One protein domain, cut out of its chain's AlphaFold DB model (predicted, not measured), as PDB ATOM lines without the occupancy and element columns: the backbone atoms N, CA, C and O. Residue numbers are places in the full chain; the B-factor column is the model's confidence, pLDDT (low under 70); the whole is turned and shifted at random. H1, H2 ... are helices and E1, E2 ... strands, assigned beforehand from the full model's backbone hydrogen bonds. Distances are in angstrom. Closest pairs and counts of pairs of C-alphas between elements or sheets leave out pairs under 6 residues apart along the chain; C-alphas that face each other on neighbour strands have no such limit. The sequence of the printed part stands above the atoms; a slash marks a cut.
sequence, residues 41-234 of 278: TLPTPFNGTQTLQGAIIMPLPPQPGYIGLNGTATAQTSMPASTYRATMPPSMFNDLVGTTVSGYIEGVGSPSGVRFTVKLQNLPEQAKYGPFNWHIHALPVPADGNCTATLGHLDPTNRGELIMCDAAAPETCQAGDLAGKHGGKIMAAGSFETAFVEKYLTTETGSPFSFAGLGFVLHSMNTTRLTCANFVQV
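AT A GLANCE: This is residues 41 to 234 of the 278 residues of the protein "Sod_Cu domain-containing protein" of Phaeosphaeria nodorum (strain SN15 / ATCC MYA-4574 / FGSC 10173) (UniProt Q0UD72). Amid long loops with little regular structure, the twisted sheet E2-E3-E4-E6 partly faces the smaller sheet E5-E7-E8, a sandwich with crossed strands, both sheets antiparallel. Named elements E1-E2-E3-E4-H1-E5-H2-H3-E6-E7-E8, mostly strand, hold 62 of 194 printed residues. The whole is compact, radius of gyration of the C-alphas 15.8 A, spans 45 by 41 by 29 A.

HOW THE PARTS SIT: E2, residues 83 to 87, E3, 102 to 110, and E4, 113 to 121, form a meander of successive antiparallel neighbours; N 84 and O 107 are 2.9 A apart. E6, 191 to 198, also neighbours E4, N 116 and O 196 2.9 A apart. E7, 215 to 219, neighbours E5, 133 to 136, and E8, 225 to 230; N 135 and O 217 are 3.1 A apart. H2, 147 to 150, is on this sheet; H3, 178 to 181, only grazes both; H1, 126 to 129, is on neither. Helices are too short for O i to N i+4 pairs.

IN THESE COORDINATES: E3 spans 26.0 A. E1, residues 49 to 52, begins at (136.578, 135.312, 186.119); E8 ends at (125.995, 160.476, 173.764).

THE WHOLE: The printed part has no cut; link E1 to E2 is long; no printed residue is under pLDDT 70.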
ATOM      1  N   THR A  41     124.021 134.637 185.140       93.94
ATOM      2  CA  THR A  41     124.082 133.191 185.371       93.94
ATOM      3  C   THR A  41     125.535 132.731 185.346       93.94
ATOM      4  O   THR A  41     126.363 133.303 184.637       93.94
ATOM      5  N   LEU A  42     125.847 131.709 186.143       93.31
ATOM      6  CA  LEU A  42     127.186 131.130 186.233       93.31
ATOM      7  C   LEU A  42     127.145 129.663 185.796       93.31
ATOM      8  O   LEU A  42     126.189 128.965 186.144       93.31
ATOM      9  N   PRO A  43     128.156 129.175 185.056       90.81
ATOM     10  CA  PRO A  43     128.298 127.747 184.797       90.81
ATOM     11  C   PRO A  43     128.576 126.987 186.103       90.81
ATOM     12  O   PRO A  43     129.004 127.568 187.096       90.81
ATOM     13  N   THR A  44     128.375 125.671 186.109       89.44
ATOM     14  CA  THR A  44     128.692 124.836 187.276       89.44
ATOM     15  C   THR A  44     129.649 123.721 186.853       89.44
ATOM     16  O   THR A  44     129.261 122.904 186.018       89.44
ATOM     17  N   PRO A  45     130.876 123.647 187.409       91.06
ATOM     18  CA  PRO A  45     131.470 124.563 188.391       91.06
ATOM     19  C   PRO A  45     131.866 125.927 187.788       91.06
ATOM     20  O   PRO A  45     132.153 126.026 186.596       91.06
ATOM     21  N   PHE A  46     131.941 126.967 188.627       93.50
ATOM     22  CA  PHE A  46     132.496 128.276 188.263       93.50
ATOM     23  C   PHE A  46     133.629 128.659 189.209       93.50
ATOM     24  O   PHE A  46     133.416 128.855 190.404       93.50
ATOM     25  N   ASN A  47     134.832 128.814 188.658       92.81
ATOM     26  CA  ASN A  47     136.033 129.153 189.429       92.81
ATOM     27  C   ASN A  47     136.285 130.670 189.510       92.81
ATOM     28  O   ASN A  47     137.317 131.103 190.017       92.81
ATOM     29  N   GLY A  48     135.344 131.473 189.013       94.62
ATOM     30  CA  GLY A  48     135.484 132.914 188.888       94.62
ATOM     31  C   GLY A  48     136.098 133.357 187.561       94.62
ATOM     32  O   GLY A  48     136.667 132.569 186.807       94.62
ATOM     33  N   THR A  49     135.972 134.648 187.278       95.75
ATOM     34  CA  THR A  49     136.578 135.312 186.119       95.75
ATOM     35  C   THR A  49     137.096 136.689 186.512       95.75
ATOM     36  O   THR A  49     136.617 137.294 187.471       95.75
ATOM     37  N   GLN A  50     138.091 137.190 185.788       96.44
ATOM     38  CA  GLN A  50     138.657 138.508 186.053       96.44
ATOM     39  C   GLN A  50     137.817 139.602 185.399       96.44
ATOM     40  O   GLN A  50     137.429 139.503 184.231       96.44
ATOM     41  N   THR A  51     137.590 140.669 186.158       94.75
ATOM     42  CA  THR A  51     136.922 141.880 185.690       94.75
ATOM     43  C   THR A  51     137.842 143.084 185.793       94.75
ATOM     44  O   THR A  51     138.618 143.195 186.739       94.75
ATOM     45  N   LEU A  52     137.735 144.005 184.840       92.44
ATOM     46  CA  LEU A  52     138.381 145.313 184.887       92.44
ATOM     47  C   LEU A  52     137.309 146.384 184.710       92.44
ATOM     48  O   LEU A  52     136.473 146.279 183.815       92.44
ATOM     49  N   GLN A  53     137.278 147.367 185.617       88.31
ATOM     50  CA  GLN A  53     136.231 148.403 185.658       88.31
ATOM     51  C   GLN A  53     134.798 147.823 185.633       88.31
ATOM     52  O   GLN A  53     133.867 148.414 185.089       88.31
ATOM     53  N   GLY A  54     134.628 146.638 186.230       86.81
ATOM     54  CA  GLY A  54     133.353 145.934 186.304       86.81
ATOM     55  C   GLY A  54     132.974 145.109 185.074       86.81
ATOM     56  O   GLY A  54     131.923 144.479 185.153       86.81
ATOM     57  N   ALA A  55     133.804 145.078 184.023       92.75
ATOM     58  CA  ALA A  55     133.573 144.310 182.800       92.75
ATOM     59  C   ALA A  55     134.451 143.048 182.705       92.75
ATOM     60  O   ALA A  55     135.603 143.073 183.149       92.75
ATOM     61  N   ILE A  56     133.946 141.957 182.122       95.19
ATOM     62  CA  ILE A  56     134.681 140.686 181.955       95.19
ATOM     63  C   ILE A  56     135.850 140.837 180.966       95.19
ATOM     64  O   ILE A  56     135.650 141.129 179.791       95.19
ATOM     65  N   ILE A  57     137.080 140.565 181.419       94.06
ATOM     66  CA  ILE A  57     138.288 140.694 180.579       94.06
ATOM     67  C   ILE A  57     138.347 139.592 179.514       94.06
ATOM     68  O   ILE A  57     138.687 139.843 178.359       94.06
ATOM     69  N   MET A  58     138.022 138.362 179.914       93.69
ATOM     70  CA  MET A  58     138.094 137.166 179.074       93.69
ATOM     71  C   MET A  58     136.750 136.436 179.111       93.69
ATOM     72  O   MET A  58     136.568 135.538 179.938       93.69
ATOM     73  N   PRO A  59     135.783 136.844 178.271       94.44
ATOM     74  CA  PRO A  59     134.500 136.166 178.202       94.44
ATOM     75  C   PRO A  59     134.665 134.769 177.592       94.44
ATOM     76  O   PRO A  59     135.588 134.499 176.820       94.44
ATOM     77  N   LEU A  60     133.756 133.873 177.956       95.38
ATOM     78  CA  LEU A  60     133.653 132.537 177.389       95.38
ATOM     79  C   LEU A  60     133.140 132.618 175.943       95.38
ATOM     80  O   LEU A  60     132.374 133.530 175.621       95.38
ATOM     81  N   PRO A  61     133.518 131.668 175.069       95.62
ATOM     82  CA  PRO A  61     133.024 131.624 173.696       95.62
ATOM     83  C   PRO A  61     131.490 131.601 173.612       95.62
ATOM     84  O   PRO A  61     130.835 131.208 174.583       95.62
ATOM     85  N   PRO A  62     130.905 131.962 172.454       95.75
ATOM     86  CA  PRO A  62     129.467 131.859 172.251       95.75
ATOM     87  C   PRO A  62     128.963 130.446 172.553       95.75
ATOM     88  O   PRO A  62     129.551 129.452 172.119       95.75
ATOM     89  N   GLN A  63     127.866 130.365 173.301       95.00
ATOM     90  CA  GLN A  63     127.217 129.110 173.657       95.00
ATOM     91  C   GLN A  63     125.832 129.059 172.995       95.00
ATOM     92  O   GLN A  63     124.966 129.861 173.364       95.00
ATOM     93  N   PRO A  64     125.585 128.119 172.064       94.00
ATOM     94  CA  PRO A  64     124.284 127.982 171.420       94.00
ATOM     95  C   PRO A  64     123.150 127.806 172.434       94.00
ATOM     96  O   PRO A  64     123.250 127.008 173.368       94.00
ATOM     97  N   GLY A  65     122.063 128.555 172.243       91.88
ATOM     98  CA  GLY A  65     120.883 128.519 173.112       91.88
ATOM     99  C   GLY A  65     121.021 129.286 174.433       91.88
ATOM    100  O   GLY A  65     120.079 129.283 175.223       91.88
ATOM    101  N   TYR A  66     122.151 129.953 174.689       95.75
ATOM    102  CA  TYR A  66     122.283 130.828 175.850       95.75
ATOM    103  C   TYR A  66     121.449 132.102 175.666       95.75
ATOM    104  O   TYR A  66     121.686 132.883 174.746       95.75
ATOM    105  N   ILE A  67     120.480 132.316 176.556       96.38
ATOM    106  CA  ILE A  67     119.571 133.468 176.547       96.38
ATOM    107  C   ILE A  67     119.661 134.238 177.863       96.38
ATOM    108  O   ILE A  67     120.089 133.697 178.884       96.38
ATOM    109  N   GLY A  68     119.237 135.503 177.846       94.88
ATOM    110  CA  GLY A  68     119.178 136.308 179.060       94.88
ATOM    111  C   GLY A  68     118.077 135.872 180.020       94.88
ATOM    112  O   GLY A  68     117.120 135.195 179.636       94.88
ATOM    113  N   LEU A  69     118.201 136.287 181.285       96.94
ATOM    114  CA  LEU A  69     117.239 135.939 182.339       96.94
ATOM    115  C   LEU A  69     115.814 136.414 182.031       96.94
ATOM    116  O   LEU A  69     114.851 135.792 182.478       96.94
ATOM    117  N   ASN A  70     115.678 137.485 181.248       97.12
ATOM    118  CA  ASN A  70     114.389 138.030 180.828       97.12
ATOM    119  C   ASN A  70     114.015 137.617 179.388       97.12
ATOM    120  O   ASN A  70     113.139 138.237 178.786       97.12
ATOM    121  N   GLY A  71     114.660 136.587 178.829       97.25
ATOM    122  CA  GLY A  71     114.375 136.051 177.496       97.25
ATOM    123  C   GLY A  71     115.210 136.679 176.375       97.25
ATOM    124  O   GLY A  71     116.345 137.107 176.583       97.25
ATOM    125  N   THR A  72     114.652 136.687 175.162       97.88
ATOM    126  CA  THR A  72     115.273 137.263 173.959       97.88
ATOM    127  C   THR A  72     114.694 138.637 173.633       97.88
ATOM    128  O   THR A  72     113.579 138.984 174.031       97.88
ATOM    129  N   ALA A  73     115.452 139.445 172.895       97.69
ATOM    130  CA  ALA A  73     114.975 140.722 172.392       97.69
ATOM    131  C   ALA A  73     114.011 140.515 171.215       97.69
ATOM    132  O   ALA A  73     114.240 139.696 170.326       97.69
ATOM    133  N   THR A  74     112.932 141.297 171.176       97.19
ATOM    134  CA  THR A  74     112.014 141.311 170.028       97.19
ATOM    135  C   THR A  74     112.521 142.283 168.970       97.19
ATOM    136  O   THR A  74     112.957 143.389 169.299       97.19
ATOM    137  N   ALA A  75     112.454 141.884 167.699       97.50
ATOM    138  CA  ALA A  75     112.820 142.757 166.593       97.50
ATOM    139  C   ALA A  75     111.908 143.997 166.548       97.50
ATOM    140  O   ALA A  75     110.683 143.894 166.529       97.50
ATOM    141  N   GLN A  76     112.528 145.167 166.510       95.94
ATOM    142  CA  GLN A  76     111.905 146.471 166.360       95.94
ATOM    143  C   GLN A  76     111.713 146.748 164.863       95.94
ATOM    144  O   GLN A  76     112.627 146.553 164.058       95.94
ATOM    145  N   THR A  77     110.524 147.193 164.464       93.94
ATOM    146  CA  THR A  77     110.182 147.474 163.058       93.94
ATOM    147  C   THR A  77     109.415 148.784 162.950       93.94
ATOM    148  O   THR A  77     108.974 149.329 163.958       93.94
ATOM    149  N   SER A  78     109.247 149.289 161.725       91.75
ATOM    150  CA  SER A  78     108.427 150.482 161.444       91.75
ATOM    151  C   SER A  78     108.836 151.726 162.246       91.75
ATOM    152  O   SER A  78     107.992 152.544 162.609       91.75
ATOM    153  N   MET A  79     110.132 151.876 162.527       89.94
ATOM    154  CA  MET A  79     110.635 153.015 163.288       89.94
ATOM    155  C   MET A  79     110.577 154.309 162.471       89.94
ATOM    156  O   MET A  79     110.824 154.281 161.259       89.94
ATOM    157  N   PRO A  80     110.313 155.457 163.122       88.62
ATOM    158  CA  PRO A  80     110.421 156.754 162.469       88.62
ATOM    159  C   PRO A  80     111.862 156.996 162.006       88.62
ATOM    160  O   PRO A  80     112.808 156.550 162.651       88.62
ATOM    161  N   ALA A  81     112.042 157.763 160.929       89.94
ATOM    162  CA  ALA A  81     113.357 158.115 160.378       89.94
ATOM    163  C   ALA A  81     114.120 159.163 161.219       89.94
ATOM    164  O   ALA A  81     114.773 160.064 160.691       89.94
ATOM    165  N   SER A  82     114.025 159.068 162.544       93.31
ATOM    166  CA  SER A  82     114.793 159.882 163.479       93.31
ATOM    167  C   SER A  82     116.263 159.478 163.414       93.31
ATOM    168  O   SER A  82     116.589 158.289 163.414       93.31
ATOM    169  N   THR A  83     117.149 160.472 163.369       96.56
ATOM    170  CA  THR A  83     118.598 160.256 163.338       96.56
ATOM    171  C   THR A  83     119.206 160.647 164.675       96.56
ATOM    172  O   THR A  83     118.971 161.752 165.168       96.56
ATOM    173  N   TYR A  84     120.006 159.750 165.241       97.94
ATOM    174  CA  TYR A  84     120.771 159.982 166.459       97.94
ATOM    175  C   TYR A  84     122.245 159.710 166.199       97.94
ATOM    176  O   TYR A  84     122.602 158.654 165.677       97.94
ATOM    177  N   ARG A  85     123.113 160.638 166.595       98.69
ATOM    178  CA  ARG A  85     124.555 160.550 166.364       98.69
ATOM    179  C   ARG A  85     125.319 160.733 167.666       98.69
ATOM    180  O   ARG A  85     125.093 161.705 168.377       98.69
ATOM    181  N   ALA A  86     126.257 159.832 167.935       98.69
ATOM    182  CA  ALA A  86     127.281 160.001 168.956       98.69
ATOM    183  C   ALA A  86     128.602 160.364 168.269       98.69
ATOM    184  O   ALA A  86     129.184 159.554 167.549       98.69
ATOM    185  N   THR A  87     129.043 161.609 168.450       98.69
ATOM    186  CA  THR A  87     130.281 162.140 167.854       98.69
ATOM    187  C   THR A  87     131.385 162.110 168.897       98.69
ATOM    188  O   THR A  87     131.195 162.653 169.984       98.69
ATOM    189  N   MET A  88     132.516 161.477 168.582       98.12
ATOM    190  CA  MET A  88     133.627 161.343 169.525       98.12
ATOM    191  C   MET A  88     134.184 162.729 169.880       98.12
ATOM    192  O   MET A  88     134.358 163.555 168.975       98.12
ATOM    193  N   PRO A  89     134.445 163.010 171.169       96.00
ATOM    194  CA  PRO A  89     134.931 164.311 171.599       96.00
ATOM    195  C   PRO A  89     136.346 164.588 171.057       96.00
ATOM    196  O   PRO A  89     137.122 163.659 170.837       96.00
ATOM    197  N   PRO A  90     136.728 165.866 170.879       93.94
ATOM    198  CA  PRO A  90     138.076 166.249 170.453       93.94
ATOM    199  C   PRO A  90     139.119 166.158 171.587       93.94
ATOM    200  O   PRO A  90     140.210 166.712 171.463       93.94
ATOM    201  N   SER A  91     138.794 165.486 172.690       91.31
ATOM    202  CA  SER A  91     139.634 165.290 173.872       91.31
ATOM    203  C   SER A  91     139.872 163.803 174.131       91.31
ATOM    204  O   SER A  91     139.076 162.945 173.746       91.31
ATOM    205  N   MET A  92     140.984 163.493 174.797       91.06
ATOM    206  CA  MET A  92     141.230 162.153 175.316       91.06
ATOM    207  C   MET A  92     140.487 161.998 176.636       91.06
ATOM    208  O   MET A  92     140.684 162.790 177.551       91.06
ATOM    209  N   PHE A  93     139.653 160.965 176.737       92.50
ATOM    210  CA  PHE A  93     139.223 160.480 178.042       92.50
ATOM    211  C   PHE A  93     140.372 159.711 178.702       92.50
ATOM    212  O   PHE A  93     140.655 159.916 179.872       92.50
ATOM    213  N   ASN A  94     141.083 158.860 177.955       89.81
ATOM    214  CA  ASN A  94     142.203 158.082 178.480       89.81
ATOM    215  C   ASN A  94     143.550 158.563 177.925       89.81
ATOM    216  O   ASN A  94     143.986 158.138 176.851       89.81
ATOM    217  N   ASP A  95     144.236 159.418 178.683       87.88
ATOM    218  CA  ASP A  95     145.511 160.024 178.270       87.88
ATOM    219  C   ASP A  95     146.642 158.998 178.095       87.88
ATOM    220  O   ASP A  95     147.585 159.233 177.337       87.88
ATOM    221  N   LEU A  96     146.546 157.825 178.735       85.56
ATOM    222  CA  LEU A  96     147.553 156.757 178.636       85.56
ATOM    223  C   LEU A  96     147.613 156.123 177.245       85.56
ATOM    224  O   LEU A  96     148.544 155.371 176.943       85.56
ATOM    225  N   VAL A  97     146.604 156.376 176.416       86.56
ATOM    226  CA  VAL A  97     146.494 155.869 175.050       86.56
ATOM    227  C   VAL A  97     147.301 156.730 174.078       86.56
ATOM    228  O   VAL A  97     147.825 156.216 173.091       86.56
ATOM    229  N   GLY A  98     147.444 158.025 174.375       88.19
ATOM    230  CA  GLY A  98     148.221 158.968 173.571       88.19
ATOM    231  C   GLY A  98     147.605 159.320 172.213       88.19
ATOM    232  O   GLY A  98     148.284 159.933 171.390       88.19
ATOM    233  N   THR A  99     146.346 158.949 171.954       91.25
ATOM    234  CA  THR A  99     145.620 159.327 170.735       91.25
ATOM    235  C   THR A  99     144.197 159.792 171.043       91.25
ATOM    236  O   THR A  99     143.493 159.210 171.866       91.25
ATOM    237  N   THR A 100     143.745 160.821 170.323       95.75
ATOM    238  CA  THR A 100     142.344 161.265 170.336       95.75
ATOM    239  C   THR A 100     141.584 160.575 169.210       95.75
ATOM    240  O   THR A 100     141.697 160.964 168.041       95.75
ATOM    241  N   VAL A 101     140.798 159.555 169.558       96.94
ATOM    242  CA  VAL A 101     139.879 158.904 168.614       96.94
ATOM    243  C   VAL A 101     138.825 159.912 168.169       96.94
ATOM    244  O   VAL A 101     138.186 160.557 168.995       96.94
ATOM    245  N   SER A 102     138.624 160.028 166.860       97.50
ATOM    246  CA  SER A 102     137.649 160.944 166.263       97.50
ATOM    247  C   SER A 102     136.645 160.198 165.384       97.50
ATOM    248  O   SER A 102     136.825 159.019 165.072       97.50
ATOM    249  N   GLY A 103     135.576 160.888 164.985       98.19
ATOM    250  CA  GLY A 103     134.524 160.339 164.133       98.19
ATOM    251  C   GLY A 103     133.190 160.202 164.860       98.19
ATOM    252  O   GLY A 103     132.909 160.952 165.796       98.19
ATOM    253  N   TYR A 104     132.334 159.296 164.399       98.56
ATOM    254  CA  TYR A 104     130.988 159.134 164.934       98.56
ATOM    255  C   TYR A 104     130.421 157.731 164.724       98.56
ATOM    256  O   TYR A 104     130.847 156.970 163.853       98.56
ATOM    257  N   ILE A 105     129.375 157.445 165.487       98.56
ATOM    258  CA  ILE A 105     128.383 156.420 165.184       98.56
ATOM    259  C   ILE A 105     127.019 157.096 165.052       98.56
ATOM    260  O   ILE A 105     126.647 157.941 165.863       98.56
ATOM    261  N   GLU A 106     126.283 156.761 164.000       98.50
ATOM    262  CA  GLU A 106     124.973 157.330 163.692       98.50
ATOM    263  C   GLU A 106     123.963 156.218 163.457       98.50
ATOM    264  O   GLU A 106     124.228 155.321 162.663       98.50
ATOM    265  N   GLY A 107     122.819 156.287 164.133       97.94
ATOM    266  CA  GLY A 107     121.681 155.400 163.938       97.94
ATOM    267  C   GLY A 107     120.498 156.160 163.347       97.94
ATOM    268  O   GLY A 107     120.084 157.184 163.892       97.94
ATOM    269  N   VAL A 108     119.940 155.640 162.256       97.56
ATOM    270  CA  VAL A 108     118.719 156.152 161.618       97.56
ATOM    271  C   VAL A 108     117.629 155.096 161.739       97.56
ATOM    272  O   VAL A 108     117.826 153.958 161.302       97.56
ATOM    273  N   GLY A 109     116.481 155.444 162.318       96.50
ATOM    274  CA  GLY A 109     115.339 154.531 162.345       96.50
ATOM    275  C   GLY A 109     114.856 154.191 160.928       96.50
ATOM    276  O   GLY A 109     114.881 155.022 160.019       96.50
ATOM    277  N   SER A 110     114.469 152.937 160.706       95.69
ATOM    278  CA  SER A 110     114.009 152.443 159.407       95.69
ATOM    279  C   SER A 110     112.912 151.381 159.571       95.69
ATOM    280  O   SER A 110     112.721 150.854 160.674       95.69
ATOM    281  N   PRO A 111     112.217 150.986 158.487       95.25
ATOM    282  CA  PRO A 111     111.206 149.931 158.556       95.25
ATOM    283  C   PRO A 111     111.727 148.585 159.085       95.25
ATOM    284  O   PRO A 111     110.956 147.826 159.671       95.25
ATOM    285  N   SER A 112     113.018 148.290 158.902       94.12
ATOM    286  CA  SER A 112     113.623 146.981 159.196       94.12
ATOM    287  C   SER A 112     114.501 146.942 160.451       94.12
ATOM    288  O   SER A 112     115.123 145.912 160.703       94.12
ATOM    289  N   GLY A 113     114.617 148.044 161.189       96.19
ATOM    290  CA  GLY A 113     115.607 148.183 162.259       96.19
ATOM    291  C   GLY A 113     116.213 149.587 162.302       96.19
ATOM    292  O   GLY A 113     115.796 150.481 161.563       96.19
ATOM    293  N   VAL A 114     117.222 149.787 163.137       98.00
ATOM    294  CA  VAL A 114     118.047 150.998 163.126       98.00
ATOM    295  C   VAL A 114     119.209 150.762 162.171       98.00
ATOM    296  O   VAL A 114     119.993 149.830 162.351       98.00
ATOM    297  N   ARG A 115     119.340 151.596 161.141       97.94
ATOM    298  CA  ARG A 115     120.504 151.573 160.258       97.94
ATOM    299  C   ARG A 115     121.637 152.341 160.926       97.94
ATOM    300  O   ARG A 115     121.575 153.567 161.005       97.94
ATOM    301  N   PHE A 116     122.666 151.626 161.360       98.44
ATOM    302  CA  PHE A 116     123.874 152.229 161.900       98.44
ATOM    303  C   PHE A 116     124.914 152.472 160.809       98.44
ATOM    304  O   PHE A 116     125.103 151.651 159.913       98.44
ATOM    305  N   THR A 117     125.605 153.604 160.914       98.56
ATOM    306  CA  THR A 117     126.846 153.917 160.201       98.56
ATOM    307  C   THR A 117     127.895 154.287 161.238       98.56
ATOM    308  O   THR A 117     127.668 155.174 162.062       98.56
ATOM    309  N   VAL A 118     129.038 153.612 161.210       98.50
ATOM    310  CA  VAL A 118     130.159 153.836 162.127       98.50
ATOM    311  C   VAL A 118     131.338 154.327 161.309       98.50
ATOM    312  O   VAL A 118     131.693 153.692 160.321       98.50
ATOM    313  N   LYS A 119     131.945 155.440 161.717       98.56
ATOM    314  CA  LYS A 119     133.174 155.976 161.129       98.56
ATOM    315  C   LYS A 119     134.089 156.438 162.247       98.56
ATOM    316  O   LYS A 119     133.818 157.463 162.862       98.56
ATOM    317  N   LEU A 120     135.164 155.705 162.493       98.50
ATOM    318  CA  LEU A 120     136.163 156.023 163.510       98.50
ATOM    319  C   LEU A 120     137.527 156.235 162.861       98.50
ATOM    320  O   LEU A 120     137.891 155.554 161.902       98.50
ATOM    321  N   GLN A 121     138.281 157.186 163.396       98.12
ATOM    322  CA  GLN A 121     139.614 157.571 162.941       98.12
ATOM    323  C   GLN A 121     140.532 157.771 164.145       98.12
ATOM    324  O   GLN A 121     140.066 157.954 165.271       98.12
ATOM    325  N   ASN A 122     141.841 157.774 163.896       96.81
ATOM    326  CA  ASN A 122     142.884 157.870 164.919       96.81
ATOM    327  C   ASN A 122     142.761 156.778 165.994       96.81
ATOM    328  O   ASN A 122     143.001 157.023 167.181       96.81
ATOM    329  N   LEU A 123     142.361 155.572 165.576       97.31
ATOM    330  CA  LEU A 123     142.350 154.409 166.452       97.31
ATOM    331  C   LEU A 123     143.759 154.183 167.023       97.31
ATOM    332  O   LEU A 123     144.733 154.290 166.269       97.31
ATOM    333  N   PRO A 124     143.876 153.861 168.323       95.44
ATOM    334  CA  PRO A 124     145.168 153.622 168.952       95.44
ATOM    335  C   PRO A 124     145.936 152.462 168.315       95.44
ATOM    336  O   PRO A 124     145.401 151.673 167.531       95.44
ATOM    337  N   GLU A 125     147.201 152.315 168.707       95.31
ATOM    338  CA  GLU A 125     148.042 151.218 168.238       95.31
ATOM    339  C   GLU A 125     147.410 149.851 168.549       95.31
ATOM    340  O   GLU A 125     147.230 149.466 169.710       95.31
ATOM    341  N   GLN A 126     147.110 149.097 167.488       95.00
ATOM    342  CA  GLN A 126     146.461 147.787 167.570       95.00
ATOM    343  C   GLN A 126     147.237 146.804 168.451       95.00
ATOM    344  O   GLN A 126     146.632 146.121 169.267       95.00
ATOM    345  N   ALA A 127     148.569 146.776 168.351       94.62
ATOM    346  CA  ALA A 127     149.404 145.845 169.111       94.62
ATOM    347  C   ALA A 127     149.350 146.061 170.635       94.62
ATOM    348  O   ALA A 127     149.632 145.133 171.390       94.62
ATOM    349  N   LYS A 128     149.004 147.273 171.088       93.88
ATOM    350  CA  LYS A 128     149.012 147.644 172.508       93.88
ATOM    351  C   LYS A 128     147.616 147.735 173.114       93.88
ATOM    352  O   LYS A 128     147.428 147.357 174.268       93.88
ATOM    353  N   TYR A 129     146.654 148.260 172.361       94.56
ATOM    354  CA  TYR A 129     145.312 148.548 172.874       94.56
ATOM    355  C   TYR A 129     144.212 147.771 172.148       94.56
ATOM    356  O   TYR A 129     143.111 147.642 172.686       94.56
ATOM    357  N   GLY A 130     144.489 147.267 170.946       94.81
ATOM    358  CA  GLY A 130     143.542 146.510 170.141       94.81
ATOM    359  C   GLY A 130     143.542 145.008 170.461       94.81
ATOM    360  O   GLY A 130     144.413 144.520 171.177       94.81
ATOM    361  N   PRO A 131     142.564 144.253 169.939       96.31
ATOM    362  CA  PRO A 131     141.440 144.742 169.145       96.31
ATOM    363  C   PRO A 131     140.390 145.463 169.998       96.31
ATOM    364  O   PRO A 131     140.202 145.143 171.174       96.31
ATOM    365  N   PHE A 132     139.698 146.438 169.405       96.62
ATOM    366  CA  PHE A 132     138.797 147.320 170.154       96.62
ATOM    367  C   PHE A 132     137.373 146.765 170.235       96.62
ATOM    368  O   PHE A 132     136.777 146.435 169.206       96.62
ATOM    369  N   ASN A 133     136.808 146.701 171.442       95.00
ATOM    370  CA  ASN A 133     135.381 146.415 171.631       95.00
ATOM    371  C   ASN A 133     134.584 147.721 171.601       95.00
ATOM    372  O   ASN A 133     135.127 148.784 171.892       95.00
ATOM    373  N   TRP A 134     133.301 147.657 171.271       97.00
ATOM    374  CA  TRP A 134     132.466 148.847 171.170       97.00
ATOM    375  C   TRP A 134     131.005 148.502 171.426       97.00
ATOM    376  O   TRP A 134     130.464 147.565 170.839       97.00
ATOM    377  N   HIS A 135     130.374 149.268 172.311       97.94
ATOM    378  CA  HIS A 135     129.032 148.968 172.798       97.94
ATOM    379  C   HIS A 135     128.234 150.249 173.029       97.94
ATOM    380  O   HIS A 135     128.789 151.340 173.192       97.94
ATOM    381  N   ILE A 136     126.917 150.092 173.103       98.75
ATOM    382  CA  ILE A 136     126.021 151.091 173.681       98.75
ATOM    383  C   ILE A 136     125.850 150.747 175.157       98.75
ATOM    384  O   ILE A 136     125.522 149.613 175.513       98.75
ATOM    385  N   HIS A 137     126.111 151.721 176.016       98.50
ATOM    386  CA  HIS A 137     126.053 151.596 177.465       98.50
ATOM    387  C   HIS A 137     124.692 152.014 178.015       98.50
ATOM    388  O   HIS A 137     123.911 152.681 177.344       98.50
ATOM    389  N   ALA A 138     124.401 151.584 179.240       97.38
ATOM    390  CA  ALA A 138     123.095 151.731 179.870       97.38
ATOM    391  C   ALA A 138     122.765 153.176 180.271       97.38
ATOM    392  O   ALA A 138     121.589 153.508 180.393       97.38
ATOM    393  N   LEU A 139     123.778 154.026 180.484       97.88
ATOM    394  CA  LEU A 139     123.609 155.419 180.899       97.88
ATOM    395  C   LEU A 139     124.280 156.415 179.935       97.88
ATOM    396  O   LEU A 139     125.226 156.057 179.224       97.88
ATOM    397  N   PRO A 140     123.809 157.679 179.914       98.31
ATOM    398  CA  PRO A 140     124.484 158.760 179.208       98.31
ATOM    399  C   PRO A 140     125.873 159.044 179.791       98.31
ATOM    400  O   PRO A 140     126.113 158.911 180.991       98.31
ATOM    401  N   VAL A 141     126.768 159.525 178.934       98.19
ATOM    402  CA  VAL A 141     128.002 160.207 179.322       98.19
ATOM    403  C   VAL A 141     127.625 161.513 180.042       98.19
ATOM    404  O   VAL A 141     126.899 162.331 179.462       98.19
ATOM    405  N   PRO A 142     128.072 161.733 181.287       96.94
ATOM    406  CA  PRO A 142     127.848 162.983 182.013       96.94
ATOM    407  C   PRO A 142     128.565 164.183 181.372       96.94
ATOM    408  O   PRO A 142     129.417 164.043 180.497       96.94
ATOM    409  N   ALA A 143     128.221 165.392 181.828       94.62
ATOM    410  CA  ALA A 143     128.743 166.649 181.277       94.62
ATOM    411  C   ALA A 143     130.272 166.809 181.400       94.62
ATOM    412  O   ALA A 143     130.877 167.541 180.620       94.62
ATOM    413  N   ASP A 144     130.893 166.124 182.360       93.94
ATOM    414  CA  ASP A 144     132.344 166.095 182.562       93.94
ATOM    415  C   ASP A 144     133.065 165.083 181.648       93.94
ATOM    416  O   ASP A 144     134.284 164.957 181.718       93.94
ATOM    417  N   GLY A 145     132.340 164.372 180.776       94.75
ATOM    418  CA  GLY A 145     132.919 163.421 179.826       94.75
ATOM    419  C   GLY A 145     133.335 162.082 180.439       94.75
ATOM    420  O   GLY A 145     133.990 161.291 179.764       94.75
ATOM    421  N   ASN A 146     132.969 161.792 181.694       95.50
ATOM    422  CA  ASN A 146     133.401 160.572 182.371       95.50
ATOM    423  C   ASN A 146     132.781 159.305 181.752       95.50
ATOM    424  O   ASN A 146     131.655 158.920 182.080       95.50
ATOM    425  N   CYS A 147     133.541 158.596 180.914       96.50
ATOM    426  CA  CYS A 147     133.063 157.372 180.277       96.50
ATOM    427  C   CYS A 147     132.745 156.260 181.273       96.50
ATOM    428  O   CYS A 147     131.918 155.413 180.965       96.50
ATOM    429  N   THR A 148     133.352 156.233 182.461       94.50
ATOM    430  CA  THR A 148     133.080 155.198 183.474       94.50
ATOM    431  C   THR A 148     131.685 155.342 184.093       94.50
ATOM    432  O   THR A 148     131.081 154.350 184.506       94.50
ATOM    433  N   ALA A 149     131.106 156.544 184.057       96.06
ATOM    434  CA  ALA A 149     129.756 156.808 184.545       96.06
ATOM    435  C   ALA A 149     128.639 156.255 183.636       96.06
ATOM    436  O   ALA A 149     127.488 156.213 184.062       96.06
ATOM    437  N   THR A 150     128.953 155.769 182.426       96.75
ATOM    438  CA  THR A 150     127.955 155.118 181.553       96.75
ATOM    439  C   THR A 150     127.558 153.711 182.035       96.75
ATOM    440  O   THR A 150     126.599 153.133 181.526       96.75
ATOM    441  N   LEU A 151     128.264 153.174 183.043       94.75
ATOM    442  CA  LEU A 151     128.044 151.866 183.679       94.75
ATOM    443  C   LEU A 151     128.184 150.675 182.718       94.75
ATOM    444  O   LEU A 151     129.188 150.603 182.018       94.75
ATOM    445  N   GLY A 152     127.300 149.677 182.797       95.38
ATOM    446  CA  GLY A 152     127.352 148.465 181.974       95.38
ATOM    447  C   GLY A 152     126.742 148.665 180.589       95.38
ATOM    448  O   GLY A 152     126.303 149.758 180.233       95.38
ATOM    449  N   HIS A 153     126.683 147.592 179.802       97.94
ATOM    450  CA  HIS A 153     126.047 147.620 178.485       97.94
ATOM    451  C   HIS A 153     124.528 147.800 178.594       97.94
ATOM    452  O   HIS A 153     123.908 147.417 179.588       97.94
ATOM    453  N   LEU A 154     123.914 148.351 177.546       98.44
ATOM    454  CA  LEU A 154     122.462 148.350 177.395       98.44
ATOM    455  C   LEU A 154     121.971 146.902 177.229       98.44
ATOM    456  O   LEU A 154     122.106 146.303 176.159       98.44
ATOM    457  N   ASP A 155     121.402 146.341 178.294       98.31
ATOM    458  CA  ASP A 155     121.027 144.926 178.364       98.31
ATOM    459  C   ASP A 155     119.665 144.696 179.054       98.31
ATOM    460  O   ASP A 155     119.601 144.196 180.181       98.31
ATOM    461  N   PRO A 156     118.540 145.044 178.396       98.12
ATOM    462  CA  PRO A 156     117.205 144.867 178.978       98.12
ATOM    463  C   PRO A 156     116.833 143.404 179.258       98.12
ATOM    464  O   PRO A 156     115.988 143.120 180.113       98.12
ATOM    465  N   THR A 157     117.456 142.463 178.542       98.19
ATOM    466  CA  THR A 157     117.215 141.026 178.710       98.19
ATOM    467  C   THR A 157     118.021 140.422 179.862       98.19
ATOM    468  O   THR A 157     117.799 139.261 180.216       98.19
ATOM    469  N   ASN A 158     118.911 141.208 180.484       97.50
ATOM    470  CA  ASN A 158     119.845 140.783 181.525       97.50
ATOM    471  C   ASN A 158     120.574 139.496 181.126       97.50
ATOM    472  O   ASN A 158     120.520 138.465 181.807       97.50
ATOM    473  N   ARG A 159     121.187 139.553 179.948       97.00
ATOM    474  CA  ARG A 159     121.965 138.468 179.366       97.00
ATOM    475  C   ARG A 159     123.382 138.411 179.923       97.00
ATOM    476  O   ARG A 159     123.939 137.328 180.083       97.00
ATOM    477  N   GLY A 160     123.952 139.561 180.253       96.69
ATOM    478  CA  GLY A 160     125.340 139.704 180.655       96.69
ATOM    479  C   GLY A 160     126.334 139.447 179.526       96.69
ATOM    480  O   GLY A 160     125.975 139.149 178.382       96.69
ATOM    481  N   GLU A 161     127.605 139.552 179.891       95.38
ATOM    482  CA  GLU A 161     128.749 139.539 178.977       95.38
ATOM    483  C   GLU A 161     129.692 138.343 179.211       95.38
ATOM    484  O   GLU A 161     130.622 138.139 178.436       95.38
ATOM    485  N   LEU A 162     129.461 137.527 180.254       96.19
ATOM    486  CA  LEU A 162     130.295 136.354 180.555       96.19
ATOM    487  C   LEU A 162     130.389 135.383 179.373       96.19
ATOM    488  O   LEU A 162     131.464 134.852 179.121       96.19
ATOM    489  N   ILE A 163     129.280 135.143 178.674       96.62
ATOM    490  CA  ILE A 163     129.242 134.371 177.427       96.62
ATOM    491  C   ILE A 163     129.221 135.365 176.270       96.62
ATOM    492  O   ILE A 163     128.321 136.202 176.222       96.62
ATOM    493  N   MET A 164     130.139 135.263 175.314       96.19
ATOM    494  CA  MET A 164     130.152 136.135 174.133       96.19
ATOM    495  C   MET A 164     128.840 136.049 173.337       96.19
ATOM    496  O   MET A 164     128.154 135.022 173.350       96.19
ATOM    497  N   CYS A 165     128.485 137.131 172.639       97.38
ATOM    498  CA  CYS A 165     127.355 137.141 171.713       97.38
ATOM    499  C   CYS A 165     127.540 136.104 170.594       97.38
ATOM    500  O   CYS A 165     128.617 135.993 170.007       97.38
ATOM    501  N   ASP A 166     126.471 135.364 170.298       96.69
ATOM    502  CA  ASP A 166     126.380 134.519 169.113       96.69
ATOM    503  C   ASP A 166     125.739 135.324 167.978       96.69
ATOM    504  O   ASP A 166     124.533 135.575 167.977       96.69
ATOM    505  N   ALA A 167     126.547 135.727 166.997       96.25
ATOM    506  CA  ALA A 167     126.074 136.492 165.846       96.25
ATOM    507  C   ALA A 167     125.049 135.723 164.987       96.25
ATOM    508  O   ALA A 167     124.319 136.347 164.216       96.25
ATOM    509  N   ALA A 168     124.970 134.391 165.111       96.69
ATOM    510  CA  ALA A 168     123.962 133.581 164.429       96.69
ATOM    511  C   ALA A 168     122.582 133.635 165.113       96.69
ATOM    512  O   ALA A 168     121.581 133.311 164.475       96.69
ATOM    513  N   ALA A 169     122.524 134.076 166.375       97.50
ATOM    514  CA  ALA A 169     121.305 134.248 167.168       97.50
ATOM    515  C   ALA A 169     121.283 135.639 167.849       97.50
ATOM    516  O   ALA A 169     121.285 135.740 169.084       97.50
ATOM    517  N   PRO A 170     121.299 136.742 167.072       97.88
ATOM    518  CA  PRO A 170     121.537 138.091 167.591       97.88
ATOM    519  C   PRO A 170     120.439 138.614 168.535       97.88
ATOM    520  O   PRO A 170     120.705 139.506 169.340       97.88
ATOM    521  N   GLU A 171     119.229 138.051 168.494       98.12
ATOM    522  CA  GLU A 171     118.136 138.307 169.447       98.12
ATOM    523  C   GLU A 171     118.466 137.866 170.876       98.12
ATOM    524  O   GLU A 171     117.829 138.316 171.829       98.12
ATOM    525  N   THR A 172     119.439 136.971 171.037       97.81
ATOM    526  CA  THR A 172     119.874 136.486 172.349       97.81
ATOM    527  C   THR A 172     120.948 137.376 172.962       97.81
ATOM    528  O   THR A 172     121.192 137.267 174.158       97.81
ATOM    529  N   CYS A 173     121.601 138.235 172.172       98.25
ATOM    530  CA  CYS A 173     122.704 139.091 172.603       98.25
ATOM    531  C   CYS A 173     122.222 140.314 173.399       98.25
ATOM    532  O   CYS A 173     121.052 140.695 173.331       98.25
ATOM    533  N   GLN A 174     123.134 140.956 174.141       98.44
ATOM    534  CA  GLN A 174     122.825 142.234 174.788       98.44
ATOM    535  C   GLN A 174     122.402 143.233 173.706       98.44
ATOM    536  O   GLN A 174     122.990 143.275 172.621       98.44
ATOM    537  N   ALA A 175     121.377 144.039 173.974       98.31
ATOM    538  CA  ALA A 175     120.846 144.958 172.971       98.31
ATOM    539  C   ALA A 175     121.934 145.923 172.462       98.31
ATOM    540  O   ALA A 175     122.063 146.112 171.251       98.31
ATOM    541  N   GLY A 176     122.765 146.432 173.377       98.25
ATOM    542  CA  GLY A 176     123.891 147.322 173.102       98.25
ATOM    543  C   GLY A 176     125.183 146.661 172.607       98.25
ATOM    544  O   GLY A 176     126.125 147.396 172.310       98.25
ATOM    545  N   ASP A 177     125.258 145.328 172.493       98.00
ATOM    546  CA  ASP A 177     126.440 144.636 171.949       98.00
ATOM    547  C   ASP A 177     126.439 144.660 170.412       98.00
ATOM    548  O   ASP A 177     126.127 143.678 169.734       98.00
ATOM    549  N   LEU A 178     126.747 145.831 169.851       96.88
ATOM    550  CA  LEU A 178     126.810 146.023 168.404       96.88
ATOM    551  C   LEU A 178     128.006 145.291 167.780       96.88
ATOM    552  O   LEU A 178     127.870 144.713 166.701       96.88
ATOM    553  N   ALA A 179     129.156 145.288 168.463       95.38
ATOM    554  CA  ALA A 179     130.357 144.596 168.013       95.38
ATOM    555  C   ALA A 179     130.099 143.098 167.834       95.38
ATOM    556  O   ALA A 179     130.322 142.564 166.749       95.38
ATOM    557  N   GLY A 180     129.582 142.421 168.862       96.19
ATOM    558  CA  GLY A 180     129.313 140.986 168.831       96.19
ATOM    559  C   GLY A 180     128.346 140.570 167.722       96.19
ATOM    560  O   GLY A 180     128.541 139.527 167.105       96.19
ATOM    561  N   LYS A 181     127.354 141.411 167.410       97.44
ATOM    562  CA  LYS A 181     126.349 141.135 166.372       97.44
ATOM    563  C   LYS A 181     126.829 141.421 164.942       97.44
ATOM    564  O   LYS A 181     126.421 140.712 164.026       97.44
ATOM    565  N   HIS A 182     127.664 142.446 164.726       96.38
ATOM    566  CA  HIS A 182     127.881 143.042 163.389       96.38
ATOM    567  C   HIS A 182     129.333 143.048 162.894       96.38
ATOM    568  O   HIS A 182     129.751 143.965 162.186       96.38
ATOM    569  N   GLY A 183     130.114 142.017 163.221       89.31
ATOM    570  CA  GLY A 183     131.461 141.820 162.654       89.31
ATOM    571  C   GLY A 183     132.600 141.801 163.672       89.31
ATOM    572  O   GLY A 183     133.760 141.664 163.289       89.31
ATOM    573  N   GLY A 184     132.279 141.878 164.960       94.12
ATOM    574  CA  GLY A 184     133.209 141.689 166.062       94.12
ATOM    575  C   GLY A 184     134.016 142.933 166.428       94.12
ATOM    576  O   GLY A 184     133.649 144.085 166.173       94.12
ATOM    577  N   LYS A 185     135.142 142.667 167.094       95.75
ATOM    578  CA  LYS A 185     136.089 143.684 167.555       95.75
ATOM    579  C   LYS A 185     136.783 144.349 166.366       95.75
ATOM    580  O   LYS A 185     137.048 143.713 165.348       95.75
ATOM    581  N   ILE A 186     137.143 145.619 166.512       97.44
ATOM    582  CA  ILE A 186     137.837 146.371 165.464       97.44
ATOM    583  C   ILE A 186     139.308 145.948 165.424       97.44
ATOM    584  O   ILE A 186     140.087 146.289 166.319       97.44
ATOM    585  N   MET A 187     139.684 145.253 164.350       96.44
ATOM    586  CA  MET A 187     141.060 144.814 164.066       96.44
ATOM    587  C   MET A 187     141.854 145.822 163.213       96.44
ATOM    588  O   MET A 187     143.060 145.675 163.031       96.44
ATOM    589  N   ALA A 188     141.182 146.823 162.632       92.62
ATOM    590  CA  ALA A 188     141.784 147.759 161.686       92.62
ATOM    591  C   ALA A 188     142.697 148.783 162.380       92.62
ATOM    592  O   ALA A 188     142.355 149.332 163.429       92.62
ATOM    593  N   ALA A 189     143.848 149.075 161.777       91.50
ATOM    594  CA  ALA A 189     144.740 150.130 162.248       91.50
ATOM    595  C   ALA A 189     144.282 151.505 161.738       91.50
ATOM    596  O   ALA A 189     143.916 151.652 160.572       91.50
ATOM    597  N   GLY A 190     144.333 152.522 162.600       94.94
ATOM    598  CA  GLY A 190     144.083 153.921 162.241       94.94
ATOM    599  C   GLY A 190     142.609 154.281 162.027       94.94
ATOM    600  O   GLY A 190     142.106 155.167 162.713       94.94
ATOM    601  N   SER A 191     141.901 153.614 161.114       96.75
ATOM    602  CA  SER A 191     140.508 153.939 160.773       96.75
ATOM    603  C   SER A 191     139.621 152.709 160.635       96.75
ATOM    604  O   SER A 191     140.072 151.650 160.204       96.75
ATOM    605  N   PHE A 192     138.336 152.878 160.936       98.00
ATOM    606  CA  PHE A 192     137.313 151.848 160.815       98.00
ATOM    607  C   PHE A 192     136.009 152.449 160.295       98.00
ATOM    608  O   PHE A 192     135.540 153.462 160.814       98.00
ATOM    609  N   GLU A 193     135.410 151.807 159.295       98.06
ATOM    610  CA  GLU A 193     134.090 152.162 158.782       98.06
ATOM    611  C   GLU A 193     133.249 150.903 158.564       98.06
ATOM    612  O   GLU A 193     133.733 149.907 158.029       98.06
ATOM    613  N   THR A 194     131.984 150.949 158.980       98.00
ATOM    614  CA  THR A 194     131.001 149.893 158.712       98.00
ATOM    615  C   THR A 194     129.582 150.457 158.715       98.00
ATOM    616  O   THR A 194     129.322 151.525 159.277       98.00
ATOM    617  N   ALA A 195     128.651 149.736 158.097       98.12
ATOM    618  CA  ALA A 195     127.228 150.029 158.165       98.12
ATOM    619  C   ALA A 195     126.410 148.735 158.193       98.12
ATOM    620  O   ALA A 195     126.714 147.783 157.477       98.12
ATOM    621  N   PHE A 196     125.354 148.716 158.999       98.00
ATOM    622  CA  PHE A 196     124.517 147.535 159.222       98.00
ATOM    623  C   PHE A 196     123.121 147.939 159.709       98.00
ATOM    624  O   PHE A 196     122.860 149.107 160.002       98.00
ATOM    625  N   VAL A 197     122.208 146.971 159.774       97.62
ATOM    626  CA  VAL A 197     120.870 147.151 160.352       97.62
ATOM    627  C   VAL A 197     120.798 146.375 161.662       97.62
ATOM    628  O   VAL A 197     120.888 145.149 161.663       97.62
ATOM    629  N   GLU A 198     120.618 147.086 162.771       98.06
ATOM    630  CA  GLU A 198     120.377 146.510 164.094       98.06
ATOM    631  C   GLU A 198     118.871 146.397 164.329       98.06
ATOM    632  O   GLU A 198     118.147 147.393 164.313       98.06
ATOM    633  N   LYS A 199     118.390 145.173 164.543       98.19
ATOM    634  CA  LYS A 199     116.956 144.898 164.688       98.19
ATOM    635  C   LYS A 199     116.460 145.029 166.122       98.19
ATOM    636  O   LYS A 199     115.258 145.129 166.311       98.19
ATOM    637  N   TYR A 200     117.332 145.002 167.124       98.38
ATOM    638  CA  TYR A 200     116.942 144.862 168.532       98.38
ATOM    639  C   TYR A 200     117.171 146.135 169.353       98.38
ATOM    640  O   TYR A 200     117.159 146.094 170.581       98.38
ATOM    641  N   LEU A 201     117.354 147.271 168.676       98.19
ATOM    642  CA  LEU A 201     117.369 148.612 169.257       98.19
ATOM    643  C   LEU A 201     116.283 149.471 168.621       98.19
ATOM    644  O   LEU A 201     115.842 149.197 167.505       98.19
ATOM    645  N   THR A 202     115.875 150.528 169.323       97.00
ATOM    646  CA  THR A 202     114.884 151.486 168.823       97.00
ATOM    647  C   THR A 202     115.310 152.939 169.012       97.00
ATOM    648  O   THR A 202     116.100 153.268 169.894       97.00
ATOM    649  N   THR A 203     114.782 153.822 168.165       95.25
ATOM    650  CA  THR A 203     114.856 155.284 168.333       95.25
ATOM    651  C   THR A 203     113.714 155.837 169.193       95.25
ATOM    652  O   THR A 203     113.657 157.040 169.432       95.25
ATOM    653  N   GLU A 204     112.760 154.997 169.595       92.12
ATOM    654  CA  GLU A 204     111.596 155.399 170.383       92.12
ATOM    655  C   GLU A 204     111.975 155.651 171.846       92.12
ATOM    656  O   GLU A 204     112.263 154.728 172.609       92.12
ATOM    657  N   THR A 205     111.946 156.920 172.248       87.62
ATOM    658  CA  THR A 205     112.226 157.336 173.624       87.62
ATOM    659  C   THR A 205     111.254 156.686 174.608       87.62
ATOM    660  O   THR A 205     110.047 156.712 174.391       87.62
ATOM    661  N   GLY A 206     111.771 156.155 175.718       87.06
ATOM    662  CA  GLY A 206     110.973 155.487 176.756       87.06
ATOM    663  C   GLY A 206     110.901 153.965 176.614       87.06
ATOM    664  O   GLY A 206     110.576 153.286 177.586       87.06
ATOM    665  N   SER A 207     111.277 153.407 175.459       95.25
ATOM    666  CA  SER A 207     111.523 151.969 175.341       95.25
ATOM    667  C   SER A 207     112.788 151.572 176.115       95.25
ATOM    668  O   SER A 207     113.800 152.270 176.009       95.25
ATOM    669  N   PRO A 208     112.806 150.425 176.823       97.12
ATOM    670  CA  PRO A 208     114.030 149.912 177.438       97.12
ATOM    671  C   PRO A 208     115.096 149.518 176.402       97.12
ATOM    672  O   PRO A 208     116.261 149.399 176.752       97.12
ATOM    673  N   PHE A 209     114.724 149.344 175.129       98.00
ATOM    674  CA  PHE A 209     115.651 149.080 174.019       98.00
ATOM    675  C   PHE A 209     116.069 150.357 173.272       98.00
ATOM    676  O   PHE A 209     116.691 150.286 172.209       98.00
ATOM    677  N   SER A 210     115.698 151.533 173.786       97.62
ATOM    678  CA  SER A 210     116.077 152.806 173.182       97.62
ATOM    679  C   SER A 210     117.556 153.094 173.400       97.62
ATOM    680  O   SER A 210     118.020 153.109 174.535       97.62
ATOM    681  N   PHE A 211     118.280 153.408 172.325       98.00
ATOM    682  CA  PHE A 211     119.651 153.924 172.424       98.00
ATOM    683  C   PHE A 211     119.715 155.459 172.434       98.00
ATOM    684  O   PHE A 211     120.771 156.034 172.700       98.00
ATOM    685  N   ALA A 212     118.596 156.129 172.140       96.75
ATOM    686  CA  ALA A 212     118.510 157.583 172.123       96.75
ATOM    687  C   ALA A 212     118.915 158.170 173.484       96.75
ATOM    688  O   ALA A 212     118.359 157.801 174.516       96.75
ATOM    689  N   GLY A 213     119.881 159.091 173.475       96.81
ATOM    690  CA  GLY A 213     120.422 159.735 174.672       96.81
ATOM    691  C   GLY A 213     121.474 158.928 175.436       96.81
ATOM    692  O   GLY A 213     122.109 159.501 176.314       96.81
ATOM    693  N   LEU A 214     121.700 157.650 175.121       98.50
ATOM    694  CA  LEU A 214     122.679 156.816 175.829       98.50
ATOM    695  C   LEU A 214     124.107 157.019 175.308       98.50
ATOM    696  O   LEU A 214     124.319 157.626 174.257       98.50
ATOM    697  N   GLY A 215     125.094 156.502 176.043       98.44
ATOM    698  CA  GLY A 215     126.503 156.573 175.664       98.44
ATOM    699  C   GLY A 215     126.937 155.435 174.737       98.44
ATOM    700  O   GLY A 215     126.774 154.262 175.063       98.44
ATOM    701  N   PHE A 216     127.564 155.758 173.611       98.75
ATOM    702  CA  PHE A 216     128.472 154.842 172.917       98.75
ATOM    703  C   PHE A 216     129.823 154.837 173.632       98.75
ATOM    704  O   PHE A 216     130.304 155.906 174.005       98.75
ATOM    705  N   VAL A 217     130.457 153.672 173.767       98.31
ATOM    706  CA  VAL A 217     131.795 153.543 174.361       98.31
ATOM    707  C   VAL A 217     132.674 152.646 173.498       98.31
ATOM    708  O   VAL A 217     132.280 151.539 173.124       98.31
ATOM    709  N   LEU A 218     133.890 153.119 173.222       97.81
ATOM    710  CA  LEU A 218     134.973 152.342 172.624       97.81
ATOM    711  C   LEU A 218     135.911 151.851 173.732       97.81
ATOM    712  O   LEU A 218     136.327 152.630 174.590       97.81
ATOM    713  N   HIS A 219     136.282 150.577 173.685       96.06
ATOM    714  CA  HIS A 219     137.127 149.923 174.675       96.06
ATOM    715  C   HIS A 219     138.381 149.329 174.038       96.06
ATOM    716  O   HIS A 219     138.343 148.850 172.904       96.06
ATOM    717  N   SER A 220     139.470 149.260 174.797       94.75
ATOM    718  CA  SER A 220     140.620 148.412 174.472       94.75
ATOM    719  C   SER A 220     140.304 146.923 174.649       94.75
ATOM    720  O   SER A 220     139.250 146.526 175.162       94.75
ATOM    721  N   MET A 221     141.262 146.076 174.267       92.62
ATOM    722  CA  MET A 221     141.167 144.621 174.404       92.62
ATOM    723  C   MET A 221     140.925 144.145 175.839       92.62
ATOM    724  O   MET A 221     140.292 143.112 176.031       92.62
ATOM    725  N   ASN A 222     141.413 144.894 176.834       91.19
ATOM    726  CA  ASN A 222     141.288 144.565 178.253       91.19
ATOM    727  C   ASN A 222     140.082 145.237 178.926       91.19
ATOM    728  O   ASN A 222     140.086 145.319 180.145       91.19
ATOM    729  N   THR A 223     139.111 145.723 178.141       92.88
ATOM    730  CA  THR A 223     137.875 146.425 178.550       92.88
ATOM    731  C   THR A 223     138.021 147.876 179.014       92.88
ATOM    732  O   THR A 223     136.998 148.540 179.204       92.88
ATOM    733  N   THR A 224     139.242 148.420 179.096       93.75
ATOM    734  CA  THR A 224     139.447 149.833 179.469       93.75
ATOM    735  C   THR A 224     138.715 150.763 178.500       93.75
ATOM    736  O   THR A 224     138.842 150.621 177.284       93.75
ATOM    737  N   ARG A 225     137.953 151.729 179.023       95.56
ATOM    738  CA  ARG A 225     137.231 152.725 178.210       95.56
ATOM    739  C   ARG A 225     138.221 153.730 177.611       95.56
ATOM    740  O   ARG A 225     139.060 154.279 178.321       95.56
ATOM    741  N   LEU A 226     138.137 153.953 176.301       95.38
ATOM    742  CA  LEU A 226     139.059 154.817 175.551       95.38
ATOM    743  C   LEU A 226     138.430 156.168 175.220       95.38
ATOM    744  O   LEU A 226     139.063 157.208 175.372       95.38
ATOM    745  N   THR A 227     137.183 156.140 174.753       97.31
ATOM    746  CA  THR A 227     136.382 157.322 174.433       97.31
ATOM    747  C   THR A 227     134.901 156.957 174.458       97.31
ATOM    748  O   THR A 227     134.536 155.780 174.345       97.31
ATOM    749  N   CYS A 228     134.047 157.959 174.609       98.38
ATOM    750  CA  CYS A 228     132.608 157.795 174.645       98.38
ATOM    751  C   CYS A 228     131.891 159.066 174.185       98.38
ATOM    752  O   CYS A 228     132.443 160.163 174.247       98.38
ATOM    753  N   ALA A 229     130.647 158.923 173.731       98.62
ATOM    754  CA  ALA A 229     129.785 160.058 173.408       98.62
ATOM    755  C   ALA A 229     128.303 159.683 173.479       98.62
ATOM    756  O   ALA A 229     127.941 158.530 173.254       98.62
ATOM    757  N   ASN A 230     127.444 160.670 173.736       98.69
ATOM    758  CA  ASN A 230     125.995 160.476 173.764       98.69
ATOM    759  C   ASN A 230     125.377 160.474 172.369       98.69
ATOM    760  O   ASN A 230     125.726 161.305 171.531       98.69
ATOM    761  N   PHE A 231     124.387 159.608 172.157       98.50
ATOM    762  CA  PHE A 231     123.509 159.647 170.992       98.50
ATOM    763  C   PHE A 231     122.544 160.830 171.078       98.50
ATOM    764  O   PHE A 231     121.480 160.740 171.691       98.50
ATOM    765  N   VAL A 232     122.901 161.937 170.432       97.44
ATOM    766  CA  VAL A 232     122.056 163.135 170.347       97.44
ATOM    767  C   VAL A 232     121.253 163.137 169.053       97.44
ATOM    768  O   VAL A 232     121.744 162.709 168.008       97.44
ATOM    769  N   GLN A 233     120.007 163.610 169.111       95.81
ATOM    770  CA  GLN A 233     119.173 163.726 167.919       95.81
ATOM    771  C   GLN A 233     119.753 164.791 166.982       95.81
ATOM    772  O   GLN A 233     120.007 165.922 167.396       95.81
ATOM    773  N   VAL A 234     119.939 164.442 165.714       92.12
ATOM    774  CA  VAL A 234     120.385 165.358 164.658       92.12
ATOM    775  C   VAL A 234     119.243 165.515 163.658       92.12
ATOM    776  O   VAL A 234     118.915 164.596 162.913       92.12
TER     777      VAL A 234